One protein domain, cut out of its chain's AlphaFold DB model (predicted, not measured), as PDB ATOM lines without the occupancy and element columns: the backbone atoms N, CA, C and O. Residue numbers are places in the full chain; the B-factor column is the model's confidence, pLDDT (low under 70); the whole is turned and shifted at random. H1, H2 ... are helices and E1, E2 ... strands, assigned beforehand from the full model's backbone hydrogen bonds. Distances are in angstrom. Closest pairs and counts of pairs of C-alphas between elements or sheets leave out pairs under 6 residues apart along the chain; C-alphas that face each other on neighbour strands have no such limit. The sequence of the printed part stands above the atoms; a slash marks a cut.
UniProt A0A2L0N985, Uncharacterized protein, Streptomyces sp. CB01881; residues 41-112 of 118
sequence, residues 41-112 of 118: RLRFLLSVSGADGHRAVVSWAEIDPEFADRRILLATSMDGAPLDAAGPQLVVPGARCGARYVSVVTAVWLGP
ATOM      1  N   ARG A  41     -14.274 -55.014 -21.904       91.19
ATOM      2  CA  ARG A  41     -13.604 -54.289 -20.811       91.19
ATOM      3  C   ARG A  41     -12.792 -55.200 -19.890       91.19
ATOM      4  O   ARG A  41     -11.692 -54.842 -19.483       91.19
ATOM      5  N   LEU A  42     -13.292 -56.406 -19.611       91.75
ATOM      6  CA  LEU A  42     -12.649 -57.372 -18.710       91.75
ATOM      7  C   LEU A  42     -11.297 -57.900 -19.204       91.75
ATOM      8  O   LEU A  42     -10.573 -58.525 -18.433       91.75
ATOM      9  N   ARG A  43     -10.947 -57.659 -20.471       90.88
ATOM     10  CA  ARG A  43      -9.650 -58.045 -21.026       90.88
ATOM     11  C   ARG A  43      -8.557 -57.028 -20.729       90.88
ATOM     12  O   ARG A  43      -7.413 -57.324 -21.018       90.88
ATOM     13  N   PHE A  44      -8.863 -55.852 -20.186       92.12
ATOM     14  CA  PHE A  44      -7.865 -54.807 -19.961       92.12
ATOM     15  C   PHE A  44      -7.258 -54.861 -18.558       92.12
ATOM     16  O   PHE A  44      -7.923 -55.182 -17.569       92.12
ATOM     17  N   LEU A  45      -5.980 -54.498 -18.475       93.69
ATOM     18  CA  LEU A  45      -5.233 -54.359 -17.232       93.69
ATOM     19  C   LEU A  45      -4.400 -53.080 -17.236       93.69
ATOM     20  O   LEU A  45      -3.955 -52.609 -18.284       93.69
ATOM     21  N   LEU A  46      -4.168 -52.550 -16.040       94.50
ATOM     22  CA  LEU A  46      -3.185 -51.518 -15.776       94.50
ATOM     23  C   LEU A  46      -1.951 -52.149 -15.129       94.50
ATOM     24  O   LEU A  46      -2.065 -52.893 -14.156       94.50
ATOM     25  N   SER A  47      -0.772 -51.815 -15.643       95.25
ATOM     26  CA  SER A  47       0.523 -52.113 -15.029       95.25
ATOM     27  C   SER A  47       1.119 -50.816 -14.494       95.25
ATOM     28  O   SER A  47       1.329 -49.869 -15.252       95.25
ATOM     29  N   VAL A  48       1.385 -50.769 -13.191       96.44
ATOM     30  CA  VAL A  48       1.914 -49.588 -12.502       96.44
ATOM     31  C   VAL A  48       3.317 -49.894 -12.005       96.44
ATOM     32  O   VAL A  48       3.514 -50.881 -11.296       96.44
ATOM     33  N   SER A  49       4.285 -49.066 -12.393       96.62
ATOM     34  CA  SER A  49       5.704 -49.240 -12.051       96.62
ATOM     35  C   SER A  49       6.179 -48.141 -11.106       96.62
ATOM     36  O   SER A  49       5.870 -46.968 -11.327       96.62
ATOM     37  N   GLY A  50       6.920 -48.529 -10.070       96.50
ATOM     38  CA  GLY A  50       7.624 -47.634  -9.155       96.50
ATOM     39  C   GLY A  50       9.081 -47.430  -9.565       96.50
ATOM     40  O   GLY A  50       9.641 -48.205 -10.344       96.50
ATOM     41  N   ALA A  51       9.709 -46.384  -9.033       94.62
ATOM     42  CA  ALA A  51      11.124 -46.091  -9.278       94.62
ATOM     43  C   ALA A  51      12.083 -47.165  -8.722       94.62
ATOM     44  O   ALA A  51      13.211 -47.282  -9.190       94.62
ATOM     45  N   ASP A  52      11.635 -47.963  -7.751       90.69
ATOM     46  CA  ASP A  52      12.384 -49.060  -7.127       90.69
ATOM     47  C   ASP A  52      12.309 -50.385  -7.910       90.69
ATOM     48  O   ASP A  52      12.819 -51.410  -7.458       90.69
ATOM     49  N   GLY A  53      11.666 -50.378  -9.081       90.56
ATOM     50  CA  GLY A  53      11.426 -51.573  -9.887       90.56
ATOM     51  C   GLY A  53      10.232 -52.406  -9.415       90.56
ATOM     52  O   GLY A  53       9.891 -53.390 -10.077       90.56
ATOM     53  N   HIS A  54       9.556 -52.017  -8.326       94.44
ATOM     54  CA  HIS A  54       8.321 -52.670  -7.907       94.44
ATOM     55  C   HIS A  54       7.217 -52.432  -8.934       94.44
ATOM     56  O   HIS A  54       7.066 -51.339  -9.494       94.44
ATOM     57  N   ARG A  55       6.415 -53.466  -9.184       94.38
ATOM     58  CA  ARG A  55       5.330 -53.418 -10.163       94.38
ATOM     59  C   ARG A  55       4.089 -54.099  -9.616       94.38
ATOM     60  O   ARG A  55       4.148 -55.217  -9.110       94.38
ATOM     61  N   ALA A  56       2.954 -53.432  -9.775       94.94
ATOM     62  CA  ALA A  56       1.646 -53.976  -9.444       94.94
ATOM     63  C   ALA A  56       0.735 -53.956 -10.673       94.94
ATOM     64  O   ALA A  56       0.821 -53.061 -11.515       94.94
ATOM     65  N   VAL A  57      -0.153 -54.946 -10.751       94.88
ATOM     66  CA  VAL A  57      -1.192 -55.028 -11.781       94.88
ATOM     67  C   VAL A  57      -2.556 -54.804 -11.142       94.88
ATOM     68  O   VAL A  57      -2.842 -55.322 -10.059       94.88
ATOM     69  N   VAL A  58      -3.386 -54.032 -11.833       94.75
ATOM     70  CA  VAL A  58      -4.790 -53.781 -11.509       94.75
ATOM     71  C   VAL A  58      -5.615 -54.188 -12.720       94.75
ATOM     72  O   VAL A  58      -5.374 -53.696 -13.820       94.75
ATOM     73  N   SER A  59      -6.580 -55.090 -12.551       94.62
ATOM     74  CA  SER A  59      -7.491 -55.409 -13.660       94.62
ATOM     75  C   SER A  59      -8.492 -54.273 -13.875       94.62
ATOM     76  O   SER A  59      -8.889 -53.613 -12.914       94.62
ATOM     77  N   TRP A  60      -8.962 -54.067 -15.108       94.69
ATOM     78  CA  TRP A  60     -10.023 -53.087 -15.369       94.69
ATOM     79  C   TRP A  60     -11.298 -53.399 -14.569       94.69
ATOM     80  O   TRP A  60     -11.956 -52.502 -14.053       94.69
ATOM     81  N   ALA A  61     -11.594 -54.687 -14.372       95.19
ATOM     82  CA  ALA A  61     -12.727 -55.160 -13.575       95.19
ATOM     83  C   ALA A  61     -12.693 -54.695 -12.109       95.19
ATOM     84  O   ALA A  61     -13.736 -54.636 -11.461       95.19
ATOM     85  N   GLU A  62     -11.506 -54.393 -11.568       95.50
ATOM     86  CA  GLU A  62     -11.393 -53.885 -10.205       95.50
ATOM     87  C   GLU A  62     -11.897 -52.449 -10.077       95.50
ATOM     88  O   GLU A  62     -12.464 -52.125  -9.042       95.50
ATOM     89  N   ILE A  63     -11.698 -51.606 -11.092       94.56
ATOM     90  CA  ILE A  63     -12.058 -50.178 -11.060       94.56
ATOM     91  C   ILE A  63     -13.414 -49.879 -11.700       94.56
ATOM     92  O   ILE A  63     -13.989 -48.827 -11.449       94.56
ATOM     93  N   ASP A  64     -13.903 -50.768 -12.559       94.19
ATOM     94  CA  ASP A  64     -15.118 -50.532 -13.325       94.19
ATOM     95  C   ASP A  64     -16.371 -50.569 -12.420       94.19
ATOM     96  O   ASP A  64     -16.542 -51.528 -11.652       94.19
ATOM     97  N   PRO A  65     -17.257 -49.556 -12.509       94.31
ATOM     98  CA  PRO A  65     -18.416 -49.419 -11.624       94.31
ATOM     99  C   PRO A  65     -19.485 -50.493 -11.852       94.31
ATOM    100  O   PRO A  65     -20.322 -50.729 -10.987       94.31
ATOM    101  N   GLU A  66     -19.477 -51.166 -13.005       94.88
ATOM    102  CA  GLU A  66     -20.386 -52.283 -13.278       94.88
ATOM    103  C   GLU A  66     -19.842 -53.629 -12.767       94.88
ATOM    104  O   GLU A  66     -20.487 -54.663 -12.958       94.88
ATOM    105  N   PHE A  67     -18.665 -53.628 -12.131       94.69
ATOM    106  CA  PHE A  67     -18.015 -54.810 -11.572       94.69
ATOM    107  C   PHE A  67     -17.653 -54.601 -10.097       94.69
ATOM    108  O   PHE A  67     -18.542 -54.594  -9.251       94.69
ATOM    109  N   ALA A  68     -16.364 -54.512  -9.752       95.00
ATOM    110  CA  ALA A  68     -15.952 -54.470  -8.352       95.00
ATOM    111  C   ALA A  68     -15.984 -53.061  -7.740       95.00
ATOM    112  O   ALA A  68     -15.904 -52.967  -6.516       95.00
ATOM    113  N   ASP A  69     -16.049 -52.006  -8.567       95.69
ATOM    114  CA  ASP A  69     -16.123 -50.595  -8.151       95.69
ATOM    115  C   ASP A  69     -15.135 -50.229  -7.023       95.69
ATOM    116  O   ASP A  69     -15.440 -49.539  -6.043       95.69
ATOM    117  N   ARG A  70     -13.908 -50.760  -7.094       95.31
ATOM    118  CA  ARG A  70     -12.889 -50.490  -6.081       95.31
ATOM    119  C   ARG A  70     -12.274 -49.132  -6.348       95.31
ATOM    120  O   ARG A  70     -11.697 -48.873  -7.402       95.31
ATOM    121  N   ARG A  71     -12.255 -48.309  -5.305       93.62
ATOM    122  CA  ARG A  71     -11.525 -47.040  -5.291       93.62
ATOM    123  C   ARG A  71     -10.024 -47.283  -5.236       93.62
ATOM    124  O   ARG A  71      -9.457 -47.340  -4.153       93.62
ATOM    125  N   ILE A  72      -9.382 -47.444  -6.384       95.25
ATOM    126  CA  ILE A  72      -7.925 -47.535  -6.491       95.25
ATOM    127  C   ILE A  72      -7.378 -46.133  -6.747       95.25
ATOM    128  O   ILE A  72      -7.825 -45.448  -7.662       95.25
ATOM    129  N   LEU A  73      -6.443 -45.692  -5.909       95.06
ATOM    130  CA  LEU A  73      -5.976 -44.311  -5.888       95.06
ATOM    131  C   LEU A  73      -4.562 -44.221  -6.454       95.06
ATOM    132  O   LEU A  73      -3.673 -44.946  -6.012       95.06
ATOM    133  N   LEU A  74      -4.352 -43.280  -7.372       96.00
ATOM    134  CA  LEU A  74      -3.033 -42.719  -7.643       96.00
ATOM    135  C   LEU A  74      -2.914 -41.426  -6.831       96.00
ATOM    136  O   LEU A  74      -3.390 -40.371  -7.242       96.00
ATOM    137  N   ALA A  75      -2.356 -41.539  -5.632       96.12
ATOM    138  CA  ALA A  75      -2.249 -40.444  -4.685       96.12
ATOM    139  C   ALA A  75      -1.095 -39.507  -5.061       96.12
ATOM    140  O   ALA A  75       0.041 -39.947  -5.236       96.12
ATOM    141  N   THR A  76      -1.387 -38.210  -5.134       96.38
ATOM    142  CA  THR A  76      -0.403 -37.119  -5.276       96.38
ATOM    143  C   THR A  76      -0.289 -36.271  -4.005       96.38
ATOM    144  O   THR A  76       0.559 -35.389  -3.912       96.38
ATOM    145  N   SER A  77      -1.123 -36.556  -3.004       95.44
ATOM    146  CA  SER A  77      -1.074 -35.987  -1.659       95.44
ATOM    147  C   SER A  77      -1.454 -37.054  -0.629       95.44
ATOM    148  O   SER A  77      -2.127 -38.035  -0.956       95.44
ATOM    149  N   MET A  78      -1.007 -36.871   0.611       92.44
ATOM    150  CA  MET A  78      -1.304 -37.732   1.754       92.44
ATOM    151  C   MET A  78      -1.587 -36.849   2.967       92.44
ATOM    152  O   MET A  78      -0.792 -35.970   3.280       92.44
ATOM    153  N   ASP A  79      -2.738 -37.049   3.611       92.56
ATOM    154  CA  ASP A  79      -3.171 -36.278   4.788       92.56
ATOM    155  C   ASP A  79      -3.093 -34.748   4.594       92.56
ATOM    156  O   ASP A  79      -2.730 -33.994   5.491       92.56
ATOM    157  N   GLY A  80      -3.422 -34.285   3.384       92.88
ATOM    158  CA  GLY A  80      -3.377 -32.868   3.007       92.88
ATOM    159  C   GLY A  80      -1.987 -32.340   2.635       92.88
ATOM    160  O   GLY A  80      -1.891 -31.223   2.132       92.88
ATOM    161  N   ALA A  81      -0.923 -33.127   2.810       95.00
ATOM    162  CA  ALA A  81       0.424 -32.766   2.382       95.00
ATOM    163  C   ALA A  81       0.702 -33.249   0.943       95.00
ATOM    164  O   ALA A  81       0.390 -34.399   0.616       95.00
ATOM    165  N   PRO A  82       1.294 -32.416   0.067       95.62
ATOM    166  CA  PRO A  82       1.673 -32.836  -1.278       95.62
ATOM    167  C   PRO A  82       2.815 -33.859  -1.242       95.62
ATOM    168  O   PRO A  82       3.691 -33.813  -0.378       95.62
ATOM    169  N   LEU A  83       2.825 -34.778  -2.210       95.19
ATOM    170  CA  LEU A  83       3.869 -35.794  -2.361       95.19
ATOM    171  C   LEU A  83       4.953 -35.393  -3.370       95.19
ATOM    172  O   LEU A  83       5.677 -36.261  -3.840       95.19
ATOM    173  N   ASP A  84       5.121 -34.111  -3.693       93.38
ATOM    174  CA  ASP A  84       6.030 -33.655  -4.759       93.38
ATOM    175  C   ASP A  84       7.468 -34.184  -4.605       93.38
ATOM    176  O   ASP A  84       8.089 -34.601  -5.580       93.38
ATOM    177  N   ALA A  85       7.981 -34.242  -3.369       93.06
ATOM    178  CA  ALA A  85       9.309 -34.787  -3.073       93.06
ATOM    179  C   ALA A  85       9.341 -36.326  -2.966       93.06
ATOM    180  O   ALA A  85      10.360 -36.945  -3.262       93.06
ATOM    181  N   ALA A  86       8.247 -36.948  -2.515       92.19
ATOM    182  CA  ALA A  86       8.160 -38.396  -2.291       92.19
ATOM    183  C   ALA A  86       7.692 -39.177  -3.535       92.19
ATOM    184  O   ALA A  86       7.839 -40.396  -3.592       92.19
ATOM    185  N   GLY A  87       7.127 -38.481  -4.519       95.19
ATOM    186  CA  GLY A  87       6.522 -39.028  -5.723       95.19
ATOM    187  C   GLY A  87       5.092 -39.557  -5.520       95.19
ATOM    188  O   GLY A  87       4.688 -39.879  -4.397       95.19
ATOM    189  N   PRO A  88       4.315 -39.695  -6.613       96.94
ATOM    190  CA  PRO A  88       2.973 -40.269  -6.564       96.94
ATOM    191  C   PRO A  88       2.985 -41.718  -6.070       96.94
ATOM    192  O   PRO A  88       3.956 -42.447  -6.279       96.94
ATOM    193  N   GLN A  89       1.894 -42.164  -5.452       96.00
ATOM    194  CA  GLN A  89       1.788 -43.510  -4.885       96.00
ATOM    195  C   GLN A  89       0.514 -44.213  -5.346       96.00
ATOM    196  O   GLN A  89      -0.571 -43.639  -5.293       96.00
ATOM    197  N   LEU A  90       0.619 -45.478  -5.757       96.44
ATOM    198  CA  LEU A  90      -0.550 -46.329  -5.962       96.44
ATOM    199  C   LEU A  90      -0.997 -46.900  -4.617       96.44
ATOM    200  O   LEU A  90      -0.230 -47.598  -3.953       96.44
ATOM    201  N   VAL A  91      -2.254 -46.668  -4.254       94.00
ATOM    202  CA  VAL A  91      -2.871 -47.187  -3.033       94.00
ATOM    203  C   VAL A  91      -4.129 -47.965  -3.394       94.00
ATOM    204  O   VAL A  91      -4.999 -47.488  -4.122       94.00
ATOM    205  N   VAL A  92      -4.247 -49.174  -2.841       92.25
ATOM    206  CA  VAL A  92      -5.448 -50.011  -2.960       92.25
ATOM    207  C   VAL A  92      -6.087 -50.165  -1.573       92.25
ATOM    208  O   VAL A  92      -5.659 -51.019  -0.784       92.25
ATOM    209  N   PRO A  93      -7.102 -49.356  -1.237       88.94
ATOM    210  CA  PRO A  93      -7.879 -49.500  -0.014       88.94
ATOM    211  C   PRO A  93      -8.395 -50.934   0.177       88.94
ATOM    212  O   PRO A  93      -8.843 -51.610  -0.757       88.94
ATOM    213  N   GLY A  94      -8.276 -51.436   1.407       83.88
ATOM    214  CA  GLY A  94      -8.669 -52.803   1.764       83.88
ATOM    215  C   GLY A  94      -7.743 -53.911   1.235       83.88
ATOM    216  O   GLY A  94      -8.070 -55.092   1.358       83.88
ATOM    217  N   ALA A  95      -6.586 -53.590   0.640       82.12
ATOM    218  CA  ALA A  95      -5.587 -54.603   0.305       82.12
ATOM    219  C   ALA A  95      -4.955 -55.188   1.580       82.12
ATOM    220  O   ALA A  95      -4.165 -54.534   2.253       82.12
ATOM    221  N   ARG A  96      -5.254 -56.460   1.869       79.50
ATOM    222  CA  ARG A  96      -4.825 -57.143   3.104       79.50
ATOM    223  C   ARG A  96      -3.308 -57.194   3.321       79.50
ATOM    224  O   ARG A  96      -2.872 -57.233   4.462       79.50
ATOM    225  N   CYS A  97      -2.524 -57.236   2.244       79.69
ATOM    226  CA  CYS A  97      -1.075 -57.466   2.315       79.69
ATOM    227  C   CYS A  97      -0.229 -56.267   1.843       79.69
ATOM    228  O   CYS A  97       0.986 -56.366   1.814       79.69
ATOM    229  N   GLY A  98      -0.821 -55.144   1.418       83.06
ATOM    230  CA  GLY A  98      -0.057 -53.975   0.940       83.06
ATOM    231  C   GLY A  98       0.846 -54.202  -0.290       83.06
ATOM    232  O   GLY A  98       1.318 -53.236  -0.862       83.06
ATOM    233  N   ALA A  99       1.038 -55.436  -0.770       86.81
ATOM    234  CA  ALA A  99       1.950 -55.776  -1.871       86.81
ATOM    235  C   ALA A  99       1.645 -55.061  -3.200       86.81
ATOM    236  O   ALA A  99       2.498 -54.981  -4.075       86.81
ATOM    237  N   ARG A 100       0.427 -54.530  -3.354       89.69
ATOM    238  CA  ARG A 100       0.016 -53.734  -4.520       89.69
ATOM    239  C   ARG A 100       0.236 -52.230  -4.335       89.69
ATOM    240  O   ARG A 100      -0.220 -51.458  -5.166       89.69
ATOM    241  N   TYR A 101       0.868 -51.813  -3.242       93.06
ATOM    242  CA  TYR A 101       1.202 -50.414  -3.013       93.06
ATOM    243  C   TYR A 101       2.511 -50.142  -3.739       93.06
ATOM    244  O   TYR A 101       3.491 -50.860  -3.540       93.06
ATOM    245  N   VAL A 102       2.505 -49.141  -4.612       95.38
ATOM    246  CA  VAL A 102       3.669 -48.763  -5.422       95.38
ATOM    247  C   VAL A 102       4.057 -47.352  -5.027       95.38
ATOM    248  O   VAL A 102       3.232 -46.444  -5.121       95.38
ATOM    249  N   SER A 103       5.291 -47.174  -4.565       94.94
ATOM    250  CA  SER A 103       5.830 -45.856  -4.222       94.94
ATOM    251  C   SER A 103       6.539 -45.247  -5.422       94.94
ATOM    252  O   SER A 103       7.092 -45.978  -6.243       94.94
ATOM    253  N   VAL A 104       6.549 -43.914  -5.501       96.12
ATOM    254  CA  VAL A 104       7.258 -43.154  -6.540       96.12
ATOM    255  C   VAL A 104       6.887 -43.683  -7.931       96.12
ATOM    256  O   VAL A 104       7.726 -44.198  -8.671       96.12
ATOM    257  N   VAL A 105       5.594 -43.650  -8.256       96.25
ATOM    258  CA  VAL A 105       5.073 -44.171  -9.526       96.25
ATOM    259  C   VAL A 105       5.704 -43.405 -10.684       96.25
ATOM    260  O   VAL A 105       5.578 -42.186 -10.779       96.25
ATOM    261  N   THR A 106       6.359 -44.139 -11.580       96.25
ATOM    262  CA  THR A 106       7.054 -43.597 -12.757       96.25
ATOM    263  C   THR A 106       6.314 -43.881 -14.056       96.25
ATOM    264  O   THR A 106       6.480 -43.147 -15.027       96.25
ATOM    265  N   ALA A 107       5.489 -44.931 -14.095       95.06
ATOM    266  CA  ALA A 107       4.725 -45.291 -15.281       95.06
ATOM    267  C   ALA A 107       3.412 -45.993 -14.929       95.06
ATOM    268  O   ALA A 107       3.364 -46.861 -14.052       95.06
ATOM    269  N   VAL A 108       2.373 -45.665 -15.696       94.75
ATOM    270  CA  VAL A 108       1.109 -46.401 -15.752       94.75
ATOM    271  C   VAL A 108       0.890 -46.804 -17.200       94.75
ATOM    272  O   VAL A 108       0.828 -45.955 -18.087       94.75
ATOM    273  N   TRP A 109       0.791 -48.103 -17.440       93.38
ATOM    274  CA  TRP A 109       0.492 -48.665 -18.749       93.38
ATOM    275  C   TRP A 109      -0.884 -49.312 -18.725       93.38
ATOM    276  O   TRP A 109      -1.212 -49.999 -17.762       93.38
ATOM    277  N   LEU A 110      -1.660 -49.124 -19.788       91.56
ATOM    278  CA  LEU A 110      -2.950 -49.767 -20.009       91.56
ATOM    279  C   LEU A 110      -2.864 -50.599 -21.286       91.56
ATOM    280  O   LEU A 110      -2.440 -50.095 -22.326       91.56
ATOM    281  N   GLY A 111      -3.353 -51.829 -21.230       90.00
ATOM    282  CA  GLY A 111      -3.527 -52.627 -22.432       90.00
ATOM    283  C   GLY A 111      -4.300 -53.913 -22.189       90.00
ATOM    284  O   GLY A 111      -4.670 -54.212 -21.048       90.00
ATOM    285  N   PRO A 112      -4.610 -54.646 -23.265       88.06
ATOM    286  CA  PRO A 112      -5.271 -55.930 -23.153       88.06
ATOM    287  C   PRO A 112      -4.328 -56.960 -22.520       88.06
ATOM    288  O   PRO A 112      -3.109 -56.910 -22.700       88.06
TER     289      PRO A 112
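Overview. This is residues 41 to 112 of the 118 residues of an uncharacterized protein of Streptomyces sp. CB01881 (UniProt A0A2L0N985). A sheet of three long strands, E2, E1 and E5, makes a wall, and a small two-strand hairpin, E3 and E4, sits over part of one of its faces, nearest to it where E4 begins beside the start of E5. The one short helix, H1, is at the end of the wall where E2 ends, and two long links without named elements, residues 76 to 88 and 92 to 104, run out from the E3 and E4 hairpin. The printed part has 72 residues with one named helix and five named strands, in the order E1, E2, H1, E3, E4, E5, and under half of the residues are in named elements. The class is mostly strand, and both sheets, E2 - E1 - E5 and E3 - E4, are antiparallel. The whole is compact, with a radius of gyration of the C-alphas of 12.4 A and spans of 35 by 24 by 20 A.

Along the chain. Find C-alpha 44 at (-7.865, -54.807, -19.961); here E1 begins, and it runs over residues 44 to 50, 20.2 A from first to last C-alpha. Go on past four residues to E2, residues 55 to 59, which is 13.4 A long. H1, residues 60 to 63, follows at once. Look next for C-alpha 73 at (-5.976, -44.311, -5.888), the first of E3, residues 73 to 75. E4 covers residues 89 to 91. E5, residues 105 to 112, is the longest strand by residues and measures 20.8 A; its last C-alpha, that of Pro 112, is at (-5.271, -55.930, -23.153).

Arrangement. Begin with E1, the inner strand of the larger sheet; E2 and E5 are its edge strands. E1 and E2 are a hairpin with a tight link, antiparallel at 158 degrees between their directions; look at N 46 and O 58, 2.8 A apart and within hydrogen-bond range, and at the C-alphas of 59 and 45, which face each other at 4.4 A. On the other side of E1 you find E5, antiparallel at 162 degrees, with N 47 and O 109 within hydrogen-bond range at 2.8 A and N 45 and O 111 at 2.9 A. H1 only grazes this sheet, with its residues 60 to 62; its closest C-alphas to E1 are those of Leu 45 and Trp 60, 5.3 A apart. H1 is too short for any pair of O i and N i+4, while its 1 pair of O i and N i+3 is within range. Further on, E3 and E4 are a hairpin, antiparallel at 149 degrees, with N 75 and O 89 within hydrogen-bond range at 2.8 A. From this hairpin look across to the larger sheet: the closest C-alphas of E4 and E5 are those of Gln 89 and Val 105, 5.7 A apart, and those of E1 and E4 are Val 48 and Leu 90, 7.7 A apart. E3 and E5 are only just apart, their closest C-alphas being 8.4 A from each other, and E2 is apart from both E3 and E4.

Size, cuts and confidence. Measure the whole by its two farthest C-alphas, those of Glu 66 and Ala 85, 35.9 A apart. The printed part has no cut, and its first and last C-alphas, those of Arg 41 and Pro 112, are 8.8 A apart. The links from E3 to E4 and from E4 to E5 are long, 13 residues each; within the first, residues 77 to 78 pair with residues 81 to 82, antiparallel. The link from H1 to E3 is short, with 9 residues. In this model the mean pLDDT of the printed part is 93.1, and no printed residue is under 70.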